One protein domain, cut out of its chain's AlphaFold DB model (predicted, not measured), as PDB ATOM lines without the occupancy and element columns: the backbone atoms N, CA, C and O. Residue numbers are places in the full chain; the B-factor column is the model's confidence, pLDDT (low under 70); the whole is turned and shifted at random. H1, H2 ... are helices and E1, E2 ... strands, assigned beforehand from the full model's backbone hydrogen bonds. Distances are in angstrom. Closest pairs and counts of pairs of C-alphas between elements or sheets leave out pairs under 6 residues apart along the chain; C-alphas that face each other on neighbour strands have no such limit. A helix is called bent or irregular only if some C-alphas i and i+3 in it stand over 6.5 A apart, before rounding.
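AT A GLANCE: This is residues 3 to 132 of the 133 residues of an uncharacterized protein of Blattella germanica (UniProt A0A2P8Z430). What does the model look like? Two separate lobes are joined by two lengths of chain, residues 69 to 80 and residues 112 to 118: one lobe holds H1, H2, H5 and a small two-strand sheet of E1 and E2, the other the helix pair H3 and H4. Residues 3 to 35, a long stretch with no named element, make loops at the end of the larger lobe away from H3 and H4. What is it made of? The printed part has 130 residues, with five named helices and two named strands in the order H1 E1 H2 H3 H4 H5 E2; the sheet, E1 beside E2, is parallel, and the class is mostly helix, with under half of the residues in named elements. How spread out is it? It is loose, with a radius of gyration of the C-alphas of 19.6 A, and only just elongated, spanning 59 by 38 by 21 A.

HOW THE PARTS SIT: What does H1, residues 36 to 50, touch? With residues 36 to 40 alone it touches H2, residues 65 to 68, closest at the C-alphas of Ser 36 and Tyr 66, 4.4 A. It also touches H5, residues 119 to 125, at a shallow tilt of 19 degrees, the same way; the C-alphas of Glu 40 and Val 120 are closest, 6.5 A apart. How do E1, residues 58 to 60, and E2, residues 130 to 132, pair? They are parallel neighbours at 27 degrees, with N 59 and O 130 at 2.8 A, within hydrogen-bond range; with H2, H3, residues 81 to 90, H4, residues 102 to 111, and H5 between them they form a strand-helix-strand unit, two parallel neighbour strands with helices between. How do H3 and H4 stand? They touch at a shallow tilt of 27 degrees, the same way, closest at the C-alphas of Lys 81 and Lys 102, 6.1 A; both are apart from H1, for instance. Are the helix backbones complete? In H3, H4 and H5 every O i to N i+4 pair is within hydrogen-bond range, in H1 9 of 11, and H2 is too short for such a pair.

IN THESE COORDINATES: Where does H1 begin? C-alpha 36 stands at (15.429, -47.230, 15.028), and H1 is 20.0 A long; it is irregular, but only just, with C-alphas 45 and 48 6.7 A apart. How long are H3 and H4? H3 is 14.3 A and H4 14.0 A, from C-alpha 102 at (1.218, -24.184, 1.020). Where does E2 end? C-alpha 132 is at (28.759, -38.311, 20.485).

THE WHOLE: How large is it? The two C-alphas farthest apart, those of Glu 9 and Pro 98, are 60.6 A apart. Is the printed part whole? It has no cut, and the links H2 to H3 and H3 to H4 are long. Where is confidence low? Residues 21 to 33 are under 70, while the mean pLDDT of the printed part is 88.5.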
ATOM      1  N   LEU A   3      22.632 -55.956  21.179       90.81
ATOM      2  CA  LEU A   3      22.895 -54.605  21.656       90.81
ATOM      3  C   LEU A   3      23.485 -54.695  23.059       90.81
ATOM      4  O   LEU A   3      22.984 -55.431  23.912       90.81
ATOM      5  N   HIS A   4      24.562 -53.958  23.286       93.25
ATOM      6  CA  HIS A   4      25.190 -53.827  24.590       93.25
ATOM      7  C   HIS A   4      25.987 -52.520  24.631       93.25
ATOM      8  O   HIS A   4      26.212 -51.890  23.600       93.25
ATOM      9  N   ALA A   5      26.405 -52.114  25.822       93.88
ATOM     10  CA  ALA A   5      27.193 -50.923  26.056       93.88
ATOM     11  C   ALA A   5      28.257 -51.256  27.095       93.88
ATOM     12  O   ALA A   5      27.957 -51.897  28.107       93.88
ATOM     13  N   GLY A   6      29.485 -50.835  26.816       92.62
ATOM     14  CA  GLY A   6      30.599 -50.879  27.751       92.62
ATOM     15  C   GLY A   6      31.017 -49.466  28.146       92.62
ATOM     16  O   GLY A   6      30.761 -48.512  27.415       92.62
ATOM     17  N   GLY A   7      31.654 -49.356  29.303       89.81
ATOM     18  CA  GLY A   7      32.301 -48.157  29.822       89.81
ATOM     19  C   GLY A   7      33.698 -48.484  30.351       89.81
ATOM     20  O   GLY A   7      34.246 -49.551  30.066       89.81
ATOM     21  N   SER A   8      34.277 -47.572  31.135       88.44
ATOM     22  CA  SER A   8      35.621 -47.738  31.716       88.44
ATOM     23  C   SER A   8      35.735 -48.959  32.632       88.44
ATOM     24  O   SER A   8      36.756 -49.636  32.618       88.44
ATOM     25  N   GLU A   9      34.662 -49.286  33.355       87.75
ATOM     26  CA  GLU A   9      34.597 -50.412  34.298       87.75
ATOM     27  C   GLU A   9      34.099 -51.722  33.652       87.75
ATOM     28  O   GLU A   9      33.698 -52.664  34.336       87.75
ATOM     29  N   GLY A  10      34.094 -51.799  32.318       91.62
ATOM     30  CA  GLY A  10      33.588 -52.948  31.569       91.62
ATOM     31  C   GLY A  10      32.128 -52.788  31.145       91.62
ATOM     32  O   GLY A  10      31.698 -51.708  30.752       91.62
ATOM     33  N   TRP A  11      31.359 -53.876  31.135       94.12
ATOM     34  CA  TRP A  11      29.987 -53.860  30.619       94.12
ATOM     35  C   TRP A  11      29.022 -53.130  31.551       94.12
ATOM     36  O   TRP A  11      28.988 -53.402  32.750       94.12
ATOM     37  N   VAL A  12      28.167 -52.271  30.985       92.56
ATOM     38  CA  VAL A  12      27.074 -51.645  31.737       92.56
ATOM     39  C   VAL A  12      26.099 -52.745  32.183       92.56
ATOM     40  O   VAL A  12      25.541 -53.445  31.322       92.56
ATOM     41  N   PRO A  13      25.866 -52.930  33.497       92.12
ATOM     42  CA  PRO A  13      25.010 -53.997  34.001       92.12
ATOM     43  C   PRO A  13      23.608 -53.953  33.391       92.12
ATOM     44  O   PRO A  13      23.076 -52.889  33.090       92.12
ATOM     45  N   ASN A  14      22.993 -55.119  33.181       92.81
ATOM     46  CA  ASN A  14      21.638 -55.261  32.625       92.81
ATOM     47  C   ASN A  14      21.400 -54.588  31.259       92.81
ATOM     48  O   ASN A  14      20.255 -54.493  30.817       92.81
ATOM     49  N   CYS A  15      22.451 -54.160  30.558       93.62
ATOM     50  CA  CYS A  15      22.331 -53.485  29.272       93.62
ATOM     51  C   CYS A  15      22.330 -54.458  28.075       93.62
ATOM     52  O   CYS A  15      22.061 -54.058  26.945       93.62
ATOM     53  N   PHE A  16      22.603 -55.746  28.303       92.44
ATOM     54  CA  PHE A  16      22.601 -56.755  27.246       92.44
ATOM     55  C   PHE A  16      21.189 -57.003  26.705       92.44
ATOM     56  O   PHE A  16      20.246 -57.307  27.451       92.44
ATOM     57  N   TYR A  17      21.055 -56.922  25.388       88.94
ATOM     58  CA  TYR A  17      19.836 -57.232  24.666       88.94
ATOM     59  C   TYR A  17      20.144 -58.139  23.481       88.94
ATOM     60  O   TYR A  17      20.943 -57.806  22.605       88.94
ATOM     61  N   LEU A  18      19.472 -59.287  23.466       85.38
ATOM     62  CA  LEU A  18      19.558 -60.288  22.418       85.38
ATOM     63  C   LEU A  18      18.201 -60.390  21.727       85.38
ATOM     64  O   LEU A  18      17.194 -60.705  22.359       85.38
ATOM     65  N   SER A  19      18.206 -60.157  20.421       77.38
ATOM     66  CA  SER A  19      17.127 -60.564  19.525       77.38
ATOM     67  C   SER A  19      17.684 -61.644  18.603       77.38
ATOM     68  O   SER A  19      18.606 -61.393  17.820       77.38
ATOM     69  N   ALA A  20      17.204 -62.873  18.748       70.50
ATOM     70  CA  ALA A  20      17.662 -64.019  17.976       70.50
ATOM     71  C   ALA A  20      16.507 -64.991  17.741       70.50
ATOM     72  O   ALA A  20      15.614 -65.129  18.571       70.50
ATOM     73  N   LYS A  21      16.545 -65.689  16.603       66.44
ATOM     74  CA  LYS A  21      15.584 -66.758  16.326       66.44
ATOM     75  C   LYS A  21      15.903 -67.974  17.194       66.44
ATOM     76  O   LYS A  21      17.064 -68.364  17.291       66.44
ATOM     77  N   ASN A  22      14.858 -68.617  17.714       61.94
ATOM     78  CA  ASN A  22      14.905 -69.946  18.336       61.94
ATOM     79  C   ASN A  22      15.826 -70.082  19.562       61.94
ATOM     80  O   ASN A  22      16.329 -71.169  19.837       61.94
ATOM     81  N   THR A  23      16.031 -69.006  20.320       62.97
ATOM     82  CA  THR A  23      16.718 -69.057  21.618       62.97
ATOM     83  C   THR A  23      15.750 -68.657  22.724       62.97
ATOM     84  O   THR A  23      15.144 -67.593  22.627       62.97
ATOM     85  N   GLY A  24      15.643 -69.463  23.786       62.72
ATOM     86  CA  GLY A  24      14.798 -69.156  24.954       62.72
ATOM     87  C   GLY A  24      15.183 -67.862  25.686       62.72
ATOM     88  O   GLY A  24      14.355 -67.287  26.380       62.72
ATOM     89  N   ASP A  25      16.409 -67.376  25.473       65.94
ATOM     90  CA  ASP A  25      16.935 -66.136  26.058       65.94
ATOM     91  C   ASP A  25      16.672 -64.881  25.201       65.94
ATOM     92  O   ASP A  25      17.119 -63.782  25.548       65.94
ATOM     93  N   ALA A  26      15.994 -65.014  24.054       62.56
ATOM     94  CA  ALA A  26      15.664 -63.865  23.217       62.56
ATOM     95  C   ALA A  26      14.663 -62.950  23.941       62.56
ATOM     96  O   ALA A  26      13.619 -63.385  24.415       62.56
ATOM     97  N   LYS A  27      14.968 -61.648  23.991       67.00
ATOM     98  CA  LYS A  27      14.090 -60.633  24.603       67.00
ATOM     99  C   LYS A  27      13.018 -60.101  23.642       67.00
ATOM    100  O   LYS A  27      12.267 -59.200  24.017       67.00
ATOM    101  N   ALA A  28      12.978 -60.598  22.409       59.31
ATOM    102  CA  ALA A  28      11.976 -60.252  21.412       59.31
ATOM    103  C   ALA A  28      11.636 -61.455  20.530       59.31
ATOM    104  O   ALA A  28      12.531 -62.119  20.006       59.31
ATOM    105  N   ASP A  29      10.336 -61.659  20.332       54.59
ATOM    106  CA  ASP A  29       9.765 -62.585  19.358       54.59
ATOM    107  C   ASP A  29       9.642 -61.878  18.006       54.59
ATOM    108  O   ASP A  29       8.540 -61.541  17.574       54.59
ATOM    109  N   SER A  30      10.745 -61.562  17.329       49.34
ATOM    110  CA  SER A  30      10.592 -60.978  15.996       49.34
ATOM    111  C   SER A  30      11.739 -61.242  15.032       49.34
ATOM    112  O   SER A  30      12.912 -61.343  15.381       49.34
ATOM    113  N   HIS A  31      11.345 -61.349  13.763       55.69
ATOM    114  CA  HIS A  31      12.184 -61.418  12.568       55.69
ATOM    115  C   HIS A  31      12.904 -60.087  12.266       55.69
ATOM    116  O   HIS A  31      13.314 -59.872  11.128       55.69
ATOM    117  N   ASP A  32      13.019 -59.185  13.241       56.00
ATOM    118  CA  ASP A  32      13.375 -57.797  12.980       56.00
ATOM    119  C   ASP A  32      14.890 -57.626  12.856       56.00
ATOM    120  O   ASP A  32      15.656 -57.865  13.795       56.00
ATOM    121  N   ASP A  33      15.309 -57.159  11.684       69.94
ATOM    122  CA  ASP A  33      16.610 -56.528  11.503       69.94
ATOM    123  C   ASP A  33      16.709 -55.262  12.374       69.94
ATOM    124  O   ASP A  33      15.701 -54.645  12.736       69.94
ATOM    125  N   MET A  34      17.941 -54.852  12.700       78.94
ATOM    126  CA  MET A  34      18.187 -53.631  13.473       78.94
ATOM    127  C   MET A  34      17.497 -52.428  12.829       78.94
ATOM    128  O   MET A  34      17.780 -52.071  11.685       78.94
ATOM    129  N   ASN A  35      16.632 -51.766  13.592       87.31
ATOM    130  CA  ASN A  35      15.958 -50.543  13.182       87.31
ATOM    131  C   ASN A  35      15.896 -49.542  14.344       87.31
ATOM    132  O   ASN A  35      16.233 -49.866  15.486       87.31
ATOM    133  N   SER A  36      15.479 -48.311  14.040       88.62
ATOM    134  CA  SER A  36      15.429 -47.230  15.028       88.62
ATOM    135  C   SER A  36      14.516 -47.535  16.208       88.62
ATOM    136  O   SER A  36      14.886 -47.216  17.330       88.62
ATOM    137  N   ASP A  37      13.373 -48.190  15.996       88.19
ATOM    138  CA  ASP A  37      12.437 -48.485  17.083       88.19
ATOM    139  C   ASP A  37      13.035 -49.499  18.066       88.19
ATOM    140  O   ASP A  37      12.938 -49.326  19.284       88.19
ATOM    141  N   VAL A  38      13.720 -50.530  17.555       88.62
ATOM    142  CA  VAL A  38      14.411 -51.507  18.408       88.62
ATOM    143  C   VAL A  38      15.562 -50.849  19.168       88.62
ATOM    144  O   VAL A  38      15.682 -51.048  20.380       88.62
ATOM    145  N   PHE A  39      16.369 -50.031  18.488       91.69
ATOM    146  CA  PHE A  39      17.475 -49.312  19.115       91.69
ATOM    147  C   PHE A  39      16.988 -48.333  20.191       91.69
ATOM    148  O   PHE A  39      17.480 -48.368  21.314       91.69
ATOM    149  N   GLU A  40      15.986 -47.506  19.898       92.69
ATOM    150  CA  GLU A  40      15.402 -46.550  20.846       92.69
ATOM    151  C   GLU A  40      14.793 -47.250  22.061       92.69
ATOM    152  O   GLU A  40      14.963 -46.804  23.199       92.69
ATOM    153  N   ASN A  41      14.105 -48.373  21.842       90.81
ATOM    154  CA  ASN A  41      13.547 -49.162  22.927       90.81
ATOM    155  C   ASN A  41      14.651 -49.753  23.812       90.81
ATOM    156  O   ASN A  41      14.539 -49.715  25.040       90.81
ATOM    157  N   TRP A  42      15.728 -50.259  23.208       93.12
ATOM    158  CA  TRP A  42      16.897 -50.712  23.949       93.12
ATOM    159  C   TRP A  42      17.540 -49.567  24.745       93.12
ATOM    160  O   TRP A  42      17.725 -49.679  25.959       93.12
ATOM    161  N   PHE A  43      17.794 -48.440  24.083       94.38
ATOM    162  CA  PHE A  43      18.412 -47.249  24.652       94.38
ATOM    163  C   PHE A  43      17.634 -46.760  25.878       94.38
ATOM    164  O   PHE A  43      18.185 -46.630  26.970       94.38
ATOM    165  N   LYS A  44      16.315 -46.589  25.736       93.25
ATOM    166  CA  LYS A  44      15.431 -46.113  26.805       93.25
ATOM    167  C   LYS A  44      15.264 -47.116  27.944       93.25
ATOM    168  O   LYS A  44      15.210 -46.723  29.109       93.25
ATOM    169  N   ARG A  45      15.072 -48.404  27.637       92.44
ATOM    170  CA  ARG A  45      14.696 -49.400  28.657       92.44
ATOM    171  C   ARG A  45      15.887 -50.039  29.351       92.44
ATOM    172  O   ARG A  45      15.717 -50.474  30.487       92.44
ATOM    173  N   TYR A  46      17.036 -50.107  28.688       93.56
ATOM    174  CA  TYR A  46      18.210 -50.813  29.185       93.56
ATOM    175  C   TYR A  46      19.371 -49.856  29.420       93.56
ATOM    176  O   TYR A  46      19.829 -49.770  30.551       93.56
ATOM    177  N   LEU A  47      19.828 -49.102  28.417       94.12
ATOM    178  CA  LEU A  47      21.007 -48.245  28.587       94.12
ATOM    179  C   LEU A  47      20.769 -47.118  29.601       94.12
ATOM    180  O   LEU A  47      21.391 -47.101  30.657       94.12
ATOM    181  N   ILE A  48      19.805 -46.238  29.331       92.44
ATOM    182  CA  ILE A  48      19.518 -45.052  30.155       92.44
ATOM    183  C   ILE A  48      19.177 -45.399  31.613       92.44
ATOM    184  O   ILE A  48      19.428 -44.606  32.512       92.44
ATOM    185  N   LYS A  49      18.621 -46.588  31.870       90.69
ATOM    186  CA  LYS A  49      18.269 -47.031  33.229       90.69
ATOM    187  C   LYS A  49      19.426 -47.629  34.023       90.69
ATOM    188  O   LYS A  49      19.274 -47.790  35.227       90.69
ATOM    189  N   ASN A  50      20.503 -48.041  33.359       92.06
ATOM    190  CA  ASN A  50      21.605 -48.755  34.004       92.06
ATOM    191  C   ASN A  50      22.954 -48.034  33.874       92.06
ATOM    192  O   ASN A  50      23.953 -48.538  34.381       92.06
ATOM    193  N   ILE A  51      22.997 -46.871  33.214       89.44
ATOM    194  CA  ILE A  51      24.150 -45.968  33.292       89.44
ATOM    195  C   ILE A  51      24.293 -45.468  34.743       89.44
ATOM    196  O   ILE A  51      23.274 -45.187  35.381       89.44
ATOM    197  N   PRO A  52      25.524 -45.352  35.274       83.00
ATOM    198  CA  PRO A  52      25.756 -44.776  36.597       83.00
ATOM    199  C   PRO A  52      25.190 -43.352  36.706       83.00
ATOM    200  O   PRO A  52      25.585 -42.467  35.957       83.00
ATOM    201  N   GLU A  53      24.283 -43.110  37.656       78.12
ATOM    202  CA  GLU A  53      23.640 -41.790  37.816       78.12
ATOM    203  C   GLU A  53      24.556 -40.741  38.477       78.12
ATOM    204  O   GLU A  53      24.315 -39.546  38.354       78.12
ATOM    205  N   ASN A  54      25.617 -41.171  39.167       78.69
ATOM    206  CA  ASN A  54      26.509 -40.287  39.932       78.69
ATOM    207  C   ASN A  54      27.801 -39.921  39.185       78.69
ATOM    208  O   ASN A  54      28.710 -39.333  39.773       78.69
ATOM    209  N   GLU A  55      27.907 -40.284  37.908       77.44
ATOM    210  CA  GLU A  55      29.100 -40.065  37.096       77.44
ATOM    211  C   GLU A  55      28.735 -39.332  35.810       77.44
ATOM    212  O   GLU A  55      27.687 -39.561  35.208       77.44
ATOM    213  N   LYS A  56      29.622 -38.441  35.360       81.50
ATOM    214  CA  LYS A  56      29.468 -37.829  34.041       81.50
ATOM    215  C   LYS A  56      29.801 -38.868  32.980       81.50
ATOM    216  O   LYS A  56      30.965 -39.234  32.821       81.50
ATOM    217  N   CYS A  57      28.792 -39.304  32.237       86.62
ATOM    218  CA  CYS A  57      28.961 -40.243  31.136       86.62
ATOM    219  C   CYS A  57      28.719 -39.562  29.785       86.62
ATOM    220  O   CYS A  57      27.759 -38.812  29.607       86.62
ATOM    221  N   ILE A  58      29.575 -39.886  28.815       90.31
ATOM    222  CA  ILE A  58      29.378 -39.553  27.403       90.31
ATOM    223  C   ILE A  58      29.042 -40.852  26.678       90.31
ATOM    224  O   ILE A  58      29.791 -41.826  26.760       90.31
ATOM    225  N   ILE A  59      27.921 -40.874  25.962       92.62
ATOM    226  CA  ILE A  59      27.520 -42.015  25.141       92.62
ATOM    227  C   ILE A  59      28.090 -41.819  23.738       92.62
ATOM    228  O   ILE A  59      27.698 -40.898  23.025       92.62
ATOM    229  N   VAL A  60      28.983 -42.712  23.320       92.06
ATOM    230  CA  VAL A  60      29.518 -42.734  21.954       92.06
ATOM    231  C   VAL A  60      28.765 -43.786  21.148       92.06
ATOM    232  O   VAL A  60      28.740 -44.958  21.520       92.06
ATOM    233  N   LEU A  61      28.133 -43.364  20.055       91.62
ATOM    234  CA  LEU A  61      27.390 -44.232  19.145       91.62
ATOM    235  C   LEU A  61      28.158 -44.400  17.838       91.62
ATOM    236  O   LEU A  61      28.756 -43.450  17.342       91.62
ATOM    237  N   ASP A  62      28.083 -45.582  17.230       87.25
ATOM    238  CA  ASP A  62      28.577 -45.761  15.870       87.25
ATOM    239  C   ASP A  62      27.761 -44.919  14.871       87.25
ATOM    240  O   ASP A  62      26.632 -44.468  15.131       87.25
ATOM    241  N   ASN A  63      28.329 -44.684  13.688       87.19
ATOM    242  CA  ASN A  63      27.687 -43.888  12.641       87.19
ATOM    243  C   ASN A  63      26.616 -44.689  11.870       87.19
ATOM    244  O   ASN A  63      26.591 -44.709  10.639       87.19
ATOM    245  N   ALA A  64      25.723 -45.364  12.592       85.12
ATOM    246  CA  ALA A  64      24.597 -46.081  12.023       85.12
ATOM    247  C   ALA A  64      23.361 -45.178  11.903       85.12
ATOM    248  O   ALA A  64      23.027 -44.406  12.807       85.12
ATOM    249  N   SER A  65      22.647 -45.271  10.780       83.25
ATOM    250  CA  SER A  65      21.478 -44.425  10.499       83.25
ATOM    251  C   SER A  65      20.337 -44.634  11.498       83.25
ATOM    252  O   SER A  65      19.645 -43.669  11.826       83.25
ATOM    253  N   TYR A  66      20.180 -45.852  12.027       83.88
ATOM    254  CA  TYR A  66      19.127 -46.176  12.988       83.88
ATOM    255  C   TYR A  66      19.334 -45.534  14.367       83.88
ATOM    256  O   TYR A  66      18.345 -45.323  15.068       83.88
ATOM    257  N   ASN A  67      20.569 -45.155  14.726       85.69
ATOM    258  CA  ASN A  67      20.890 -44.584  16.038       85.69
ATOM    259  C   ASN A  67      20.264 -43.207  16.274       85.69
ATOM    260  O   ASN A  67      19.975 -42.857  17.410       85.69
ATOM    261  N   LEU A  68      20.079 -42.406  15.220       86.94
ATOM    262  CA  LEU A  68      19.605 -41.023  15.325       86.94
ATOM    263  C   LEU A  68      18.363 -40.798  14.459       86.94
ATOM    264  O   LEU A  68      18.396 -40.079  13.454       86.94
ATOM    265  N   ARG A  69      17.232 -41.380  14.868       91.19
ATOM    266  CA  ARG A  69      15.939 -41.025  14.277       91.19
ATOM    267  C   ARG A  69      15.532 -39.620  14.708       91.19
ATOM    268  O   ARG A  69      15.629 -39.252  15.880       91.19
ATOM    269  N   LYS A  70      15.067 -38.829  13.741       90.94
ATOM    270  CA  LYS A  70      14.532 -37.488  13.999       90.94
ATOM    271  C   LYS A  70      13.219 -37.604  14.774       90.94
ATOM    272  O   LYS A  70      12.373 -38.405  14.382       90.94
ATOM    273  N   SER A  71      13.026 -36.796  15.814       88.44
ATOM    274  CA  SER A  71      11.777 -36.815  16.594       88.44
ATOM    275  C   SER A  71      10.585 -36.251  15.827       88.44
ATOM    276  O   SER A  71       9.445 -36.636  16.069       88.44
ATOM    277  N   PHE A  72      10.848 -35.415  14.825       90.06
ATOM    278  CA  PHE A  72       9.847 -34.934  13.885       90.06
ATOM    279  C   PHE A  72      10.427 -34.796  12.478       90.06
ATOM    280  O   PHE A  72      11.641 -34.729  12.255       90.06
ATOM    281  N   ARG A  73       9.528 -34.716  11.497       90.75
ATOM    282  CA  ARG A  73       9.874 -34.435  10.106       90.75
ATOM    283  C   ARG A  73       9.448 -33.017   9.762       90.75
ATOM    284  O   ARG A  73       8.266 -32.704   9.826       90.75
ATOM    285  N   ILE A  74      10.400 -32.197   9.320       93.31
ATOM    286  CA  ILE A  74      10.087 -30.882   8.754       93.31
ATOM    287  C   ILE A  74       9.230 -31.095   7.492       93.31
ATOM    288  O   ILE A  74       9.650 -31.852   6.603       93.31
ATOM    289  N   PRO A  75       8.041 -30.466   7.396       95.25
ATOM    290  CA  PRO A  75       7.168 -30.597   6.243       95.25
ATOM    291  C   PRO A  75       7.873 -30.247   4.934       95.25
ATOM    292  O   PRO A  75       8.757 -29.393   4.864       95.25
ATOM    293  N   THR A  76       7.441 -30.894   3.858       95.81
ATOM    294  CA  THR A  76       7.866 -30.567   2.491       95.81
ATOM    295  C   THR A  76       6.640 -30.203   1.658       95.81
ATOM    296  O   THR A  76       5.513 -30.282   2.144       95.81
ATOM    297  N   MET A  77       6.816 -29.835   0.385       96.19
ATOM    298  CA  MET A  77       5.675 -29.530  -0.488       96.19
ATOM    299  C   MET A  77       4.708 -30.711  -0.680       96.19
ATOM    300  O   MET A  77       3.557 -30.478  -1.053       96.19
ATOM    301  N   SER A  78       5.126 -31.949  -0.388       96.50
ATOM    302  CA  SER A  78       4.246 -33.122  -0.412       96.50
ATOM    303  C   SER A  78       3.341 -33.244   0.822       96.50
ATOM    304  O   SER A  78       2.334 -33.940   0.741       96.50
ATOM    305  N   ALA A  79       3.664 -32.583   1.942       96.94
ATOM    306  CA  ALA A  79       2.868 -32.633   3.176       96.94
ATOM    307  C   ALA A  79       1.494 -31.989   2.969       96.94
ATOM    308  O   ALA A  79       1.372 -31.059   2.173       96.94
ATOM    309  N   LYS A  80       0.447 -32.438   3.657       97.12
ATOM    310  CA  LYS A  80      -0.879 -31.800   3.566       97.12
ATOM    311  C   LYS A  80      -0.857 -30.412   4.211       97.12
ATOM    312  O   LYS A  80      -0.001 -30.119   5.039       97.12
ATOM    313  N   LYS A  81      -1.799 -29.537   3.833       97.00
ATOM    314  CA  LYS A  81      -1.883 -28.188   4.423       97.00
ATOM    315  C   LYS A  81      -2.084 -28.272   5.942       97.00
ATOM    316  O   LYS A  81      -1.364 -27.604   6.667       97.00
ATOM    317  N   ASP A  82      -2.955 -29.166   6.402       97.38
ATOM    318  CA  ASP A  82      -3.233 -29.358   7.831       97.38
ATOM    319  C   ASP A  82      -2.012 -29.878   8.606       97.38
ATOM    320  O   ASP A  82      -1.766 -29.444   9.724       97.38
ATOM    321  N   GLU A  83      -1.184 -30.734   7.993       97.31
ATOM    322  CA  GLU A  83       0.085 -31.186   8.589       97.31
ATOM    323  C   GLU A  83       1.070 -30.024   8.768       97.31
ATOM    324  O   GLU A  83       1.799 -29.977   9.754       97.31
ATOM    325  N   MET A  84       1.090 -29.070   7.831       98.06
ATOM    326  CA  MET A  84       1.924 -27.870   7.937       98.06
ATOM    327  C   MET A  84       1.423 -26.930   9.031       98.06
ATOM    328  O   MET A  84       2.242 -26.389   9.763       98.06
ATOM    329  N   LEU A  85       0.105 -26.747   9.153       98.00
ATOM    330  CA  LEU A  85      -0.485 -25.921  10.210       98.00
ATOM    331  C   LEU A  85      -0.228 -26.531  11.586       98.00
ATOM    332  O   LEU A  85       0.276 -25.840  12.463       98.00
ATOM    333  N   LYS A  86      -0.450 -27.840  11.730       97.50
ATOM    334  CA  LYS A  86      -0.127 -28.562  12.960       97.50
ATOM    335  C   LYS A  86       1.355 -28.447  13.312       97.50
ATOM    336  O   LYS A  86       1.687 -28.151  14.448       97.50
ATOM    337  N   PHE A  87       2.250 -28.610  12.335       96.81
ATOM    338  CA  PHE A  87       3.681 -28.410  12.563       96.81
ATOM    339  C   PHE A  87       3.991 -26.984  13.038       96.81
ATOM    340  O   PHE A  87       4.832 -26.790  13.907       96.81
ATOM    341  N   MET A  88       3.335 -25.972  12.467       97.50
ATOM    342  CA  MET A  88       3.515 -24.590  12.905       97.50
ATOM    343  C   MET A  88       3.030 -24.387  14.344       97.50
ATOM    344  O   MET A  88       3.754 -23.776  15.120       97.50
ATOM    345  N   GLU A  89       1.883 -24.951  14.726       97.12
ATOM    346  CA  GLU A  89       1.389 -24.930  16.111       97.12
ATOM    347  C   GLU A  89       2.347 -25.645  17.074       97.12
ATOM    348  O   GLU A  89       2.811 -25.033  18.033       97.12
ATOM    349  N   ASP A  90       2.720 -26.894  16.775       95.56
ATOM    350  CA  ASP A  90       3.597 -27.731  17.609       95.56
ATOM    351  C   ASP A  90       4.986 -27.092  17.831       95.56
ATOM    352  O   ASP A  90       5.665 -27.373  18.821       95.56
ATOM    353  N   HIS A  91       5.421 -26.219  16.913       95.12
ATOM    354  CA  HIS A  91       6.712 -25.531  16.956       95.12
ATOM    355  C   HIS A  91       6.615 -24.019  17.221       95.12
ATOM    356  O   HIS A  91       7.610 -23.315  17.041       95.12
ATOM    357  N   ASN A  92       5.459 -23.511  17.667       96.00
ATOM    358  CA  ASN A  92       5.229 -22.093  17.982       96.00
ATOM    359  C   ASN A  92       5.590 -21.125  16.833       96.00
ATOM    360  O   ASN A  92       6.137 -20.042  17.049       96.00
ATOM    361  N   ILE A  93       5.288 -21.511  15.595       96.94
ATOM    362  CA  ILE A  93       5.448 -20.691  14.393       96.94
ATOM    363  C   ILE A  93       4.120 -19.986  14.096       96.94
ATOM    364  O   ILE A  93       3.083 -20.625  13.944       96.94
ATOM    365  N   GLU A  94       4.154 -18.663  13.942       96.62
ATOM    366  CA  GLU A  94       2.964 -17.858  13.654       96.62
ATOM    367  C   GLU A  94       2.272 -18.269  12.339       96.62
ATOM    368  O   GLU A  94       2.868 -18.215  11.253       96.62
ATOM    369  N   ILE A  95       0.980 -18.606  12.431       97.06
ATOM    370  CA  ILE A  95       0.109 -18.913  11.290       97.06
ATOM    371  C   ILE A  95      -0.579 -17.623  10.812       97.06
ATOM    372  O   ILE A  95      -1.374 -17.050  11.555       97.06
ATOM    373  N   PRO A  96      -0.341 -17.166   9.566       93.75
ATOM    374  CA  PRO A  96      -0.983 -15.958   9.046       93.75
ATOM    375  C   PRO A  96      -2.485 -16.138   8.818       93.75
ATOM    376  O   PRO A  96      -2.925 -17.211   8.398       93.75
ATOM    377  N   TYR A  97      -3.244 -15.051   8.983       94.44
ATOM    378  CA  TYR A  97      -4.659 -14.980   8.623       94.44
ATOM    379  C   TYR A  97      -4.904 -13.935   7.512       94.44
ATOM    380  O   TYR A  97      -4.409 -12.813   7.626       94.44
ATOM    381  N   PRO A  98      -5.667 -14.261   6.451       95.25
ATOM    382  CA  PRO A  98      -6.242 -15.575   6.169       95.25
ATOM    383  C   PRO A  98      -5.156 -16.615   5.847       95.25
ATOM    384  O   PRO A  98      -4.079 -16.272   5.360       95.25
ATOM    385  N   VAL A  99      -5.443 -17.895   6.110       97.00
ATOM    386  CA  VAL A  99      -4.449 -18.972   5.978       97.00
ATOM    387  C   VAL A  99      -3.977 -19.112   4.521       97.00
ATOM    388  O   VAL A  99      -4.754 -19.561   3.666       97.00
ATOM    389  N   PRO A 100      -2.697 -18.829   4.219       96.12
ATOM    390  CA  PRO A 100      -2.216 -18.718   2.848       96.12
ATOM    391  C   PRO A 100      -2.010 -20.086   2.181       96.12
ATOM    392  O   PRO A 100      -2.265 -21.147   2.757       96.12
ATOM    393  N   ILE A 101      -1.556 -20.079   0.928       97.12
ATOM    394  CA  ILE A 101      -1.204 -21.293   0.176       97.12
ATOM    395  C   ILE A 101       0.011 -22.021   0.781       97.12
ATOM    396  O   ILE A 101       0.831 -21.431   1.485       97.12
ATOM    397  N   LYS A 102       0.165 -23.313   0.458       97.75
ATOM    398  CA  LYS A 102       1.218 -24.184   1.020       97.75
ATOM    399  C   LYS A 102       2.642 -23.654   0.829       97.75
ATOM    400  O   LYS A 102       3.470 -23.848   1.709       97.75
ATOM    401  N   SER A 103       2.939 -23.000  -0.295       97.56
ATOM    402  CA  SER A 103       4.280 -22.458  -0.559       97.56
ATOM    403  C   SER A 103       4.664 -21.354   0.432       97.56
ATOM    404  O   SER A 103       5.797 -21.337   0.906       97.56
ATOM    405  N   VAL A 104       3.715 -20.491   0.805       97.50
ATOM    406  CA  VAL A 104       3.918 -19.431   1.807       97.50
ATOM    407  C   VAL A 104       4.090 -20.031   3.203       97.50
ATOM    408  O   VAL A 104       4.996 -19.634   3.932       97.50
ATOM    409  N   LEU A 105       3.278 -21.035   3.560       98.00
ATOM    410  CA  LEU A 105       3.432 -21.765   4.826       98.00
ATOM    411  C   LEU A 105       4.804 -22.446   4.913       98.00
ATOM    412  O   LEU A 105       5.505 -22.301   5.911       98.00
ATOM    413  N   LEU A 106       5.239 -23.125   3.844       97.19
ATOM    414  CA  LEU A 106       6.548 -23.778   3.808       97.19
ATOM    415  C   LEU A 106       7.700 -22.778   3.935       97.19
ATOM    416  O   LEU A 106       8.689 -23.077   4.598       97.19
ATOM    417  N   MET A 107       7.587 -21.608   3.302       96.88
ATOM    418  CA  MET A 107       8.588 -20.547   3.418       96.88
ATOM    419  C   MET A 107       8.727 -20.079   4.870       96.88
ATOM    420  O   MET A 107       9.849 -19.958   5.353       96.88
ATOM    421  N   LYS A 108       7.610 -19.893   5.586       97.19
ATOM    422  CA  LYS A 108       7.618 -19.552   7.018       97.19
ATOM    423  C   LYS A 108       8.215 -20.664   7.878       97.19
ATOM    424  O   LYS A 108       9.087 -20.382   8.693       97.19
ATOM    425  N   ILE A 109       7.824 -21.919   7.644       96.44
ATOM    426  CA  ILE A 109       8.383 -23.086   8.348       96.44
ATOM    427  C   ILE A 109       9.906 -23.157   8.179       96.44
ATOM    428  O   ILE A 109      10.627 -23.361   9.151       96.44
ATOM    429  N   LYS A 110      10.411 -22.959   6.956       94.31
ATOM    430  CA  LYS A 110      11.856 -22.946   6.690       94.31
ATOM    431  C   LYS A 110      12.551 -21.737   7.316       94.31
ATOM    432  O   LYS A 110      13.641 -21.889   7.850       94.31
ATOM    433  N   GLY A 111      11.922 -20.562   7.270       95.38
ATOM    434  CA  GLY A 111      12.455 -19.327   7.853       95.38
ATOM    435  C   GLY A 111      12.540 -19.343   9.382       95.38
ATOM    436  O   GLY A 111      13.350 -18.614   9.944       95.38
ATOM    437  N   ALA A 112      11.762 -20.197  10.052       94.44
ATOM    438  CA  ALA A 112      11.821 -20.377  11.502       94.44
ATOM    439  C   ALA A 112      13.089 -21.110  11.987       94.44
ATOM    440  O   ALA A 112      13.311 -21.180  13.191       94.44
ATOM    441  N   ASN A 113      13.918 -21.653  11.079       89.12
ATOM    442  CA  ASN A 113      15.181 -22.335  11.397       89.12
ATOM    443  C   ASN A 113      15.045 -23.387  12.513       89.12
ATOM    444  O   ASN A 113      15.877 -23.475  13.415       89.12
ATOM    445  N   ILE A 114      13.978 -24.193  12.458       91.38
ATOM    446  CA  ILE A 114      13.734 -25.244  13.447       91.38
ATOM    447  C   ILE A 114      14.882 -26.261  13.414       91.38
ATOM    448  O   ILE A 114      15.090 -26.958  12.416       91.38
ATOM    449  N   ASN A 115      15.613 -26.358  14.527       87.00
ATOM    450  CA  ASN A 115      16.712 -27.305  14.676       87.00
ATOM    451  C   ASN A 115      16.193 -28.743  14.630       87.00
ATOM    452  O   ASN A 115      15.198 -29.077  15.270       87.00
ATOM    453  N   THR A 116      16.895 -29.612  13.900       86.56
ATOM    454  CA  THR A 116      16.588 -31.046  13.920       86.56
ATOM    455  C   THR A 116      16.844 -31.590  15.320       86.56
ATOM    456  O   THR A 116      17.924 -31.386  15.869       86.56
ATOM    457  N   LYS A 117      15.867 -32.307  15.873       89.19
ATOM    458  CA  LYS A 117      16.006 -33.027  17.137       89.19
ATOM    459  C   LYS A 117      15.992 -34.531  16.900       89.19
ATOM    460  O   LYS A 117      15.372 -35.007  15.944       89.19
ATOM    461  N   TYR A 118      16.691 -35.263  17.759       91.56
ATOM    462  CA  TYR A 118      16.848 -36.709  17.672       91.56
ATOM    463  C   TYR A 118      16.368 -37.361  18.959       91.56
ATOM    464  O   TYR A 118      16.740 -36.921  20.042       91.56
ATOM    465  N   ILE A 119      15.597 -38.438  18.832       91.75
ATOM    466  CA  ILE A 119      14.888 -39.050  19.965       91.75
ATOM    467  C   ILE A 119      15.856 -39.478  21.066       91.75
ATOM    468  O   ILE A 119      15.652 -39.154  22.230       91.75
ATOM    469  N   VAL A 120      16.942 -40.164  20.708       93.00
ATOM    470  CA  VAL A 120      17.914 -40.632  21.705       93.00
ATOM    471  C   VAL A 120      18.680 -39.488  22.366       93.00
ATOM    472  O   VAL A 120      19.015 -39.600  23.538       93.00
ATOM    473  N   VAL A 121      18.895 -38.371  21.659       92.00
ATOM    474  CA  VAL A 121      19.525 -37.167  22.229       92.00
ATOM    475  C   VAL A 121      18.587 -36.516  23.239       92.00
ATOM    476  O   VAL A 121      19.030 -36.129  24.311       92.00
ATOM    477  N   GLU A 122      17.291 -36.446  22.931       91.94
ATOM    478  CA  GLU A 122      16.285 -35.936  23.869       91.94
ATOM    479  C   GLU A 122      16.188 -36.834  25.116       91.94
ATOM    480  O   GLU A 122      16.226 -36.325  26.232       91.94
ATOM    481  N   LEU A 123      16.189 -38.162  24.947       91.88
ATOM    482  CA  LEU A 123      16.197 -39.120  26.063       91.88
ATOM    483  C   LEU A 123      17.470 -39.045  26.922       91.88
ATOM    484  O   LEU A 123      17.403 -39.234  28.132       91.88
ATOM    485  N   ALA A 124      18.631 -38.812  26.307       91.62
ATOM    486  CA  ALA A 124      19.891 -38.643  27.026       91.62
ATOM    487  C   ALA A 124      19.918 -37.321  27.807       91.62
ATOM    488  O   ALA A 124      20.307 -37.304  28.974       91.62
ATOM    489  N   ALA A 125      19.422 -36.237  27.205       89.44
ATOM    490  CA  ALA A 125      19.363 -34.925  27.840       89.44
ATOM    491  C   ALA A 125      18.477 -34.908  29.100       89.44
ATOM    492  O   ALA A 125      18.818 -34.224  30.060       89.44
ATOM    493  N   GLU A 126      17.396 -35.703  29.151       87.75
ATOM    494  CA  GLU A 126      16.572 -35.893  30.364       87.75
ATOM    495  C   GLU A 126      17.366 -36.436  31.568       87.75
ATOM    496  O   GLU A 126      16.925 -36.315  32.710       87.75
ATOM    497  N   LYS A 127      18.527 -37.048  31.316       86.25
ATOM    498  CA  LYS A 127      19.443 -37.597  32.320       86.25
ATOM    499  C   LYS A 127      20.774 -36.848  32.393       86.25
ATOM    500  O   LYS A 127      21.715 -37.371  32.973       86.25
ATOM    501  N   GLU A 128      20.856 -35.658  31.796       88.62
ATOM    502  CA  GLU A 128      22.087 -34.857  31.724       88.62
ATOM    503  C   GLU A 128      23.256 -35.601  31.039       88.62
ATOM    504  O   GLU A 128      24.426 -35.360  31.332       88.62
ATOM    505  N   LEU A 129      22.937 -36.510  30.107       90.00
ATOM    506  CA  LEU A 129      23.903 -37.288  29.333       90.00
ATOM    507  C   LEU A 129      24.139 -36.669  27.953       90.00
ATOM    508  O   LEU A 129      23.209 -36.203  27.290       90.00
ATOM    509  N   GLU A 130      25.382 -36.744  27.483       90.25
ATOM    510  CA  GLU A 130      25.782 -36.264  26.159       90.25
ATOM    511  C   GLU A 130      25.937 -37.427  25.168       90.25
ATOM    512  O   GLU A 130      26.412 -38.507  25.526       90.25
ATOM    513  N   ILE A 131      25.548 -37.208  23.904       90.69
ATOM    514  CA  ILE A 131      25.718 -38.180  22.811       90.69
ATOM    515  C   ILE A 131      26.752 -37.673  21.809       90.69
ATOM    516  O   ILE A 131      26.619 -36.573  21.274       90.69
ATOM    517  N   HIS A 132      27.730 -38.521  21.499       90.06
ATOM    518  CA  HIS A 132      28.759 -38.311  20.485       90.06
ATOM    519  C   HIS A 132      28.688 -39.389  19.393       90.06
ATOM    520  O   HIS A 132      28.191 -40.496  19.616       90.06
TER     521      HIS A 132